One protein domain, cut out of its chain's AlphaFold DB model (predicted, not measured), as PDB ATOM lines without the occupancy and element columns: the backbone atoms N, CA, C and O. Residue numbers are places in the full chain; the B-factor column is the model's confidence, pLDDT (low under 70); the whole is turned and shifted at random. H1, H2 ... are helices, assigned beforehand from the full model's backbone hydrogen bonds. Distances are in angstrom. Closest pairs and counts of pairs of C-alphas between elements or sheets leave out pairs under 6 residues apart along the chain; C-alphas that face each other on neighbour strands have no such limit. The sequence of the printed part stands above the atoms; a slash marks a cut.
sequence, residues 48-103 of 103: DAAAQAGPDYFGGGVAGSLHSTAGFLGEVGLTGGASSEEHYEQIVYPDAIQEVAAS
ATOM      1  N   ASP A  48      -2.475  41.867  38.837       96.75
ATOM      2  CA  ASP A  48      -3.642  41.113  39.298       96.75
ATOM      3  C   ASP A  48      -3.694  39.711  38.652       96.75
ATOM      4  O   ASP A  48      -2.877  39.348  37.795       96.75
ATOM      5  N   ALA A  49      -4.650  38.888  39.070       97.06
ATOM      6  CA  ALA A  49      -4.814  37.525  38.585       97.06
ATOM      7  C   ALA A  49      -5.089  37.472  37.080       97.06
ATOM      8  O   ALA A  49      -4.581  36.576  36.402       97.06
ATOM      9  N   ALA A  50      -5.835  38.438  36.539       96.56
ATOM     10  CA  ALA A  50      -6.129  38.510  35.113       96.56
ATOM     11  C   ALA A  50      -4.856  38.747  34.287       96.56
ATOM     12  O   ALA A  50      -4.614  38.044  33.301       96.56
ATOM     13  N   ALA A  51      -4.005  39.679  34.717       97.00
ATOM     14  CA  ALA A  51      -2.706  39.923  34.108       97.00
ATOM     15  C   ALA A  51      -1.769  38.716  34.279       97.00
ATOM     16  O   ALA A  51      -1.130  38.296  33.311       97.00
ATOM     17  N   GLN A  52      -1.726  38.104  35.467       96.81
ATOM     18  CA  GLN A  52      -0.902  36.917  35.733       96.81
ATOM     19  C   GLN A  52      -1.343  35.677  34.940       96.81
ATOM     20  O   GLN A  52      -0.507  34.841  34.603       96.81
ATOM     21  N   ALA A  53      -2.622  35.535  34.599       97.44
ATOM     22  CA  ALA A  53      -3.086  34.453  33.729       97.44
ATOM     23  C   ALA A  53      -2.647  34.634  32.258       97.44
ATOM     24  O   ALA A  53      -2.734  33.693  31.467       97.44
ATOM     25  N   GLY A  54      -2.170  35.827  31.889       96.75
ATOM     26  CA  GLY A  54      -1.743  36.179  30.539       96.75
ATOM     27  C   GLY A  54      -0.449  35.495  30.063       96.75
ATOM     28  O   GLY A  54       0.260  34.846  30.839       96.75
ATOM     29  N   PRO A  55      -0.110  35.659  28.767       96.50
ATOM     30  CA  PRO A  55       1.019  34.984  28.118       96.50
ATOM     31  C   PRO A  55       2.378  35.306  28.749       96.50
ATOM     32  O   PRO A  55       3.243  34.434  28.797       96.50
ATOM     33  N   ASP A  56       2.551  36.516  29.284       96.12
ATOM     34  CA  ASP A  56       3.809  36.964  29.895       96.12
ATOM     35  C   ASP A  56       4.110  36.268  31.234       96.12
ATOM     36  O   ASP A  56       5.248  36.285  31.706       96.12
ATOM     37  N   TYR A  57       3.109  35.614  31.831       96.12
ATOM     38  CA  TYR A  57       3.211  34.963  33.130       96.12
ATOM     39  C   TYR A  57       2.793  33.484  33.046       96.12
ATOM     40  O   TYR A  57       3.543  32.657  32.516       96.12
ATOM     41  N   PHE A  58       1.617  33.113  33.560       96.25
ATOM     42  CA  PHE A  58       1.170  31.716  33.619       96.25
ATOM     43  C   PHE A  58       0.649  31.172  32.281       96.25
ATOM     44  O   PHE A  58       0.420  29.971  32.166       96.25
ATOM     45  N   GLY A  59       0.532  32.015  31.252       95.06
ATOM     46  CA  GLY A  59       0.309  31.594  29.867       95.06
ATOM     47  C   GLY A  59       1.573  31.123  29.129       95.06
ATOM     48  O   GLY A  59       1.489  30.826  27.941       95.06
ATOM     49  N   GLY A  60       2.729  31.060  29.803       95.69
ATOM     50  CA  GLY A  60       3.972  30.480  29.271       95.69
ATOM     51  C   GLY A  60       5.240  31.259  29.632       95.69
ATOM     52  O   GLY A  60       6.316  30.669  29.737       95.69
ATOM     53  N   GLY A  61       5.138  32.564  29.892       97.12
ATOM     54  CA  GLY A  61       6.295  33.415  30.184       97.12
ATOM     55  C   GLY A  61       7.072  33.026  31.448       97.12
ATOM     56  O   GLY A  61       8.304  33.105  31.452       97.12
ATOM     57  N   VAL A  62       6.407  32.509  32.490       96.88
ATOM     58  CA  VAL A  62       7.087  31.959  33.679       96.88
ATOM     59  C   VAL A  62       7.894  30.714  33.315       96.88
ATOM     60  O   VAL A  62       9.059  30.617  33.700       96.88
ATOM     61  N   ALA A  63       7.322  29.785  32.543       97.69
ATOM     62  CA  ALA A  63       8.027  28.579  32.104       97.69
ATOM     63  C   ALA A  63       9.261  28.938  31.258       97.69
ATOM     64  O   ALA A  63      10.360  28.448  31.529       97.69
ATOM     65  N   GLY A  64       9.108  29.873  30.315       98.06
ATOM     66  CA  GLY A  64      10.219  30.398  29.519       98.06
ATOM     67  C   GLY A  64      11.306  31.062  30.374       98.06
ATOM     68  O   GLY A  64      12.495  30.795  30.189       98.06
ATOM     69  N   SER A  65      10.913  31.867  31.364       97.88
ATOM     70  CA  SER A  65      11.849  32.527  32.288       97.88
ATOM     71  C   SER A  65      12.630  31.520  33.141       97.88
ATOM     72  O   SER A  65      13.841  31.673  33.331       97.88
ATOM     73  N   LEU A  66      11.969  30.462  33.621       97.88
ATOM     74  CA  LEU A  66      12.611  29.382  34.377       97.88
ATOM     75  C   LEU A  66      13.598  28.594  33.508       97.88
ATOM     76  O   LEU A  66      14.732  28.366  33.936       97.88
ATOM     77  N   HIS A  67      13.203  28.234  32.282       98.44
ATOM     78  CA  HIS A  67      14.071  27.546  31.324       98.44
ATOM     79  C   HIS A  67      15.319  28.382  30.997       98.44
ATOM     80  O   HIS A  67      16.447  27.902  31.133       98.44
ATOM     81  N   SER A  68      15.138  29.665  30.658       98.31
ATOM     82  CA  SER A  68      16.249  30.576  30.360       98.31
ATOM     83  C   SER A  68      17.188  30.758  31.554       98.31
ATOM     84  O   SER A  68      18.407  30.780  31.382       98.31
ATOM     85  N   THR A  69      16.641  30.871  32.766       98.25
ATOM     86  CA  THR A  69      17.446  31.004  33.988       98.25
ATOM     87  C   THR A  69      18.263  29.741  34.243       98.25
ATOM     88  O   THR A  69      19.452  29.833  34.546       98.25
ATOM     89  N   ALA A  70      17.671  28.555  34.077       98.19
ATOM     90  CA  ALA A  70      18.395  27.295  34.220       98.19
ATOM     91  C   ALA A  70      19.516  27.149  33.176       98.19
ATOM     92  O   ALA A  70      20.604  26.677  33.513       98.19
ATOM     93  N   GLY A  71      19.288  27.611  31.942       98.31
ATOM     94  CA  GLY A  71      20.310  27.677  30.896       98.31
ATOM     95  C   GLY A  71      21.489  28.556  31.309       98.31
ATOM     96  O   GLY A  71      22.620  28.074  31.373       98.31
ATOM     97  N   PHE A  72      21.211  29.801  31.704       98.50
ATOM     98  CA  PHE A  72      22.233  30.733  32.187       98.50
ATOM     99  C   PHE A  72      23.021  30.170  33.381       98.50
ATOM    100  O   PHE A  72      24.249  30.214  33.396       98.50
ATOM    101  N   LEU A  73      22.334  29.581  34.368       98.44
ATOM    102  CA  LEU A  73      22.984  28.952  35.524       98.44
ATOM    103  C   LEU A  73      23.872  27.762  35.131       98.44
ATOM    104  O   LEU A  73      24.858  27.485  35.819       98.44
ATOM    105  N   GLY A  74      23.539  27.049  34.054       98.38
ATOM    106  CA  GLY A  74      24.400  26.025  33.461       98.38
ATOM    107  C   GLY A  74      25.647  26.615  32.806       98.38
ATOM    108  O   GLY A  74      26.751  26.129  33.046       98.38
ATOM    109  N   GLU A  75      25.496  27.698  32.039       98.25
ATOM    110  CA  GLU A  75      26.610  28.391  31.372       98.25
ATOM    111  C   GLU A  75      27.653  28.916  32.365       98.25
ATOM    112  O   GLU A  75      28.856  28.795  32.124       98.25
ATOM    113  N   VAL A  76      27.212  29.447  33.511       98.38
ATOM    114  CA  VAL A  76      28.118  29.904  34.580       98.38
ATOM    115  C   VAL A  76      28.599  28.774  35.506       98.38
ATOM    116  O   VAL A  76      29.299  29.037  36.484       98.38
ATOM    117  N   GLY A  77      28.245  27.517  35.217       97.69
ATOM    118  CA  GLY A  77      28.727  26.333  35.935       97.69
ATOM    119  C   GLY A  77      28.132  26.130  37.332       97.69
ATOM    120  O   GLY A  77      28.709  25.403  38.139       97.69
ATOM    121  N   LEU A  78      26.997  26.769  37.637       97.94
ATOM    122  CA  LEU A  78      26.314  26.641  38.930       97.94
ATOM    123  C   LEU A  78      25.347  25.449  38.975       97.94
ATOM    124  O   LEU A  78      25.023  24.962  40.057       97.94
ATOM    125  N   THR A  79      24.882  24.973  37.817       97.00
ATOM    126  CA  THR A  79      23.986  23.812  37.695       97.00
ATOM    127  C   THR A  79      24.356  22.952  36.483       97.00
ATOM    128  O   THR A  79      25.268  23.285  35.731       97.00
ATOM    129  N   GLY A  80      23.630  21.848  36.270       96.38
ATOM    130  CA  GLY A  80      23.751  21.020  35.064       96.38
ATOM    131  C   GLY A  80      23.125  21.620  33.796       96.38
ATOM    132  O   GLY A  80      23.167  20.966  32.758       96.38
ATOM    133  N   GLY A  81      22.555  22.829  33.866       95.56
ATOM    134  CA  GLY A  81      21.830  23.471  32.767       95.56
ATOM    135  C   GLY A  81      20.328  23.187  32.771       95.56
ATOM    136  O   GLY A  81      19.786  22.589  33.702       95.56
ATOM    137  N   ALA A  82      19.648  23.661  31.726       97.25
ATOM    138  CA  ALA A  82      18.205  23.515  31.572       97.25
ATOM    139  C   ALA A  82      17.789  22.086  31.181       97.25
ATOM    140  O   ALA A  82      18.480  21.397  30.429       97.25
ATOM    141  N   SER A  83      16.617  21.665  31.672       97.38
ATOM    142  CA  SER A  83      15.850  20.556  31.071       97.38
ATOM    143  C   SER A  83      15.145  21.021  29.784       97.38
ATOM    144  O   SER A  83      15.359  22.145  29.345       97.38
ATOM    145  N   SER A  84      14.304  20.184  29.164       97.69
ATOM    146  CA  SER A  84      13.502  20.606  28.003       97.69
ATOM    147  C   SER A  84      12.508  21.717  28.361       97.69
ATOM    148  O   SER A  84      12.024  21.773  29.487       97.69
ATOM    149  N   GLU A  85      12.144  22.561  27.394       96.19
ATOM    150  CA  GLU A  85      11.103  23.594  27.562       96.19
ATOM    151  C   GLU A  85       9.773  22.993  28.050       96.19
ATOM    152  O   GLU A  85       9.212  23.464  29.037       96.19
ATOM    153  N   GLU A  86       9.353  21.868  27.455       97.00
ATOM    154  CA  GLU A  86       8.154  21.111  27.850       97.00
ATOM    155  C   GLU A  86       8.155  20.739  29.343       97.00
ATOM    156  O   GLU A  86       7.112  20.762  29.994       97.00
ATOM    157  N   HIS A  87       9.322  20.430  29.924       97.31
ATOM    158  CA  HIS A  87       9.406  20.139  31.353       97.31
ATOM    159  C   HIS A  87       8.966  21.342  32.193       97.31
ATOM    160  O   HIS A  87       8.239  21.170  33.167       97.31
ATOM    161  N   TYR A  88       9.373  22.556  31.815       96.94
ATOM    162  CA  TYR A  88       9.010  23.776  32.536       96.94
ATOM    163  C   TYR A  88       7.539  24.143  32.344       96.94
ATOM    164  O   TYR A  88       6.895  24.573  33.299       96.94
ATOM    165  N   GLU A  89       6.987  23.925  31.150       95.25
ATOM    166  CA  GLU A  89       5.556  24.117  30.883       95.25
ATOM    167  C   GLU A  89       4.683  23.198  31.750       95.25
ATOM    168  O   GLU A  89       3.654  23.630  32.263       95.25
ATOM    169  N   GLN A  90       5.113  21.951  31.971       95.19
ATOM    170  CA  GLN A  90       4.356  20.957  32.742       95.19
ATOM    171  C   GLN A  90       4.407  21.156  34.265       95.19
ATOM    172  O   GLN A  90       3.532  20.653  34.969       95.19
ATOM    173  N   ILE A  91       5.433  21.832  34.794       94.50
ATOM    174  CA  ILE A  91       5.609  22.022  36.250       94.50
ATOM    175  C   ILE A  91       5.091  23.371  36.755       94.50
ATOM    176  O   ILE A  91       5.030  23.585  37.968       94.50
ATOM    177  N   VAL A  92       4.753  24.293  35.854       94.19
ATOM    178  CA  VAL A  92       4.023  25.514  36.204       94.19
ATOM    179  C   VAL A  92       2.545  25.142  36.353       94.19
ATOM    180  O   VAL A  92       1.980  24.494  35.483       94.19
ATOM    181  N   TYR A  93       1.919  25.540  37.464       92.75
ATOM    182  CA  TYR A  93       0.530  25.192  37.795       92.75
ATOM    183  C   TYR A  93      -0.397  26.408  37.616       92.75
ATOM    184  O   TYR A  93      -0.545  27.192  38.560       92.75
ATOM    185  N   PRO A  94      -1.016  26.604  36.434       95.00
ATOM    186  CA  PRO A  94      -1.806  27.800  36.143       95.00
ATOM    187  C   PRO A  94      -3.259  27.722  36.641       95.00
ATOM    188  O   PRO A  94      -3.928  28.748  36.711       95.00
ATOM    189  N   ASP A  95      -3.758  26.542  37.008       95.75
ATOM    190  CA  ASP A  95      -5.188  26.310  37.258       95.75
ATOM    191  C   ASP A  95      -5.800  27.313  38.245       95.75
ATOM    192  O   ASP A  95      -6.818  27.938  37.965       95.75
ATOM    193  N   ALA A  96      -5.142  27.528  39.389       96.06
ATOM    194  CA  ALA A  96      -5.668  28.407  40.428       96.06
ATOM    195  C   ALA A  96      -5.669  29.889  40.016       96.06
ATOM    196  O   ALA A  96      -6.549  30.624  40.451       96.06
ATOM    197  N   ILE A  97      -4.700  30.343  39.207       97.06
ATOM    198  CA  ILE A  97      -4.683  31.734  38.726       97.06
ATOM    199  C   ILE A  97      -5.715  31.938  37.618       97.06
ATOM    200  O   ILE A  97      -6.383  32.963  37.603       97.06
ATOM    201  N   GLN A  98      -5.915  30.939  36.755       96.38
ATOM    202  CA  GLN A  98      -6.941  30.973  35.711       96.38
ATOM    203  C   GLN A  98      -8.354  30.981  36.299       96.38
ATOM    204  O   GLN A  98      -9.218  31.699  35.804       96.38
ATOM    205  N   GLU A  99      -8.583  30.212  37.363       96.44
ATOM    206  CA  GLU A  99      -9.866  30.188  38.065       96.44
ATOM    207  C   GLU A  99     -10.192  31.545  38.704       96.44
ATOM    208  O   GLU A  99     -11.300  32.049  38.529       96.44
ATOM    209  N   VAL A 100      -9.224  32.170  39.384       97.50
ATOM    210  CA  VAL A 100      -9.407  33.496  40.004       97.50
ATOM    211  C   VAL A 100      -9.517  34.605  38.955       97.50
ATOM    212  O   VAL A 100     -10.339  35.499  39.101       97.50
ATOM    213  N   ALA A 101      -8.767  34.525  37.857       95.56
ATOM    214  CA  ALA A 101      -8.865  35.480  36.753       95.56
ATOM    215  C   ALA A 101     -10.238  35.478  36.053       95.56
ATOM    216  O   ALA A 101     -10.578  36.438  35.363       95.56
ATOM    217  N   ALA A 102     -11.003  34.389  36.175       92.19
ATOM    218  CA  ALA A 102     -12.303  34.220  35.530       92.19
ATOM    219  C   ALA A 102     -13.503  34.598  36.421       92.19
ATOM    220  O   ALA A 102     -14.635  34.575  35.923       92.19
ATOM    221  N   SER A 103     -13.283  34.884  37.712       80.62
ATOM    222  CA  SER A 103     -14.330  35.217  38.696       80.62
ATOM    223  C   SER A 103     -14.619  36.707  38.781       80.62
ATOM    224  O   SER A 103     -15.816  37.053  38.909       80.62
TER     225      SER A 103
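This is residues 48 to 103 of the 103 residues of the protein "Substrate-binding region of ABC-type glycine betaine transport system" of Brachybacterium nesterenkovii (UniProt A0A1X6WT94). This is a thin, loose rod in which the backbone runs out along the longest helix, H2, folds back at residues 76 to 80 and returns through H3, which packs on H2, to H4. At the rod's other end, the short helices H1 and H4 pair up. The 56 printed residues hold four named helices, H1, H2, H3 and H4 in chain order, and no named strand: all helix. The whole is loose, with a radius of gyration of the C-alphas of 13.2 A, and spans 44 by 17 by 13 A.

Begin at H2, residues 61 to 75. With its residues 63 to 67 alone it touches H3, residues 85 to 91; the closest C-alphas are those of Ala 63 and Tyr 88, 4.9 A apart. These two helices run opposite ways at a steep tilt of 60 degrees. Next, find H1, residues 49 to 52, which touches H4, residues 95 to 101; their closest C-alphas, of Ala 50 and Ala 101, are 4.4 A apart. H1 is apart from H2 and H3, and H4 is apart from H2 and H3. In H2, H3 and H4 every O i to N i+4 pair is within hydrogen-bond range, while H1 is too short for such a pair.

Find C-alpha 61 at (6.295, 33.415, 30.184); from there H2 runs 21.0 A to C-alpha 75 at (26.610, 28.391, 31.372). H3 measures 10.4 A, H4 9.9 A and H1 4.9 A from first to last C-alpha. H4 ends with C-alpha 101 at (-8.865, 35.480, 36.753).

Look to Gly 77 and Ser 103 for the C-alphas farthest apart, 44.1 A. The printed part has no cut. The link from H3 to H4 is tight, and those from H1 to H2 and H2 to H3 are short. The mean pLDDT of the printed part is 96.5, and no printed residue is under 70.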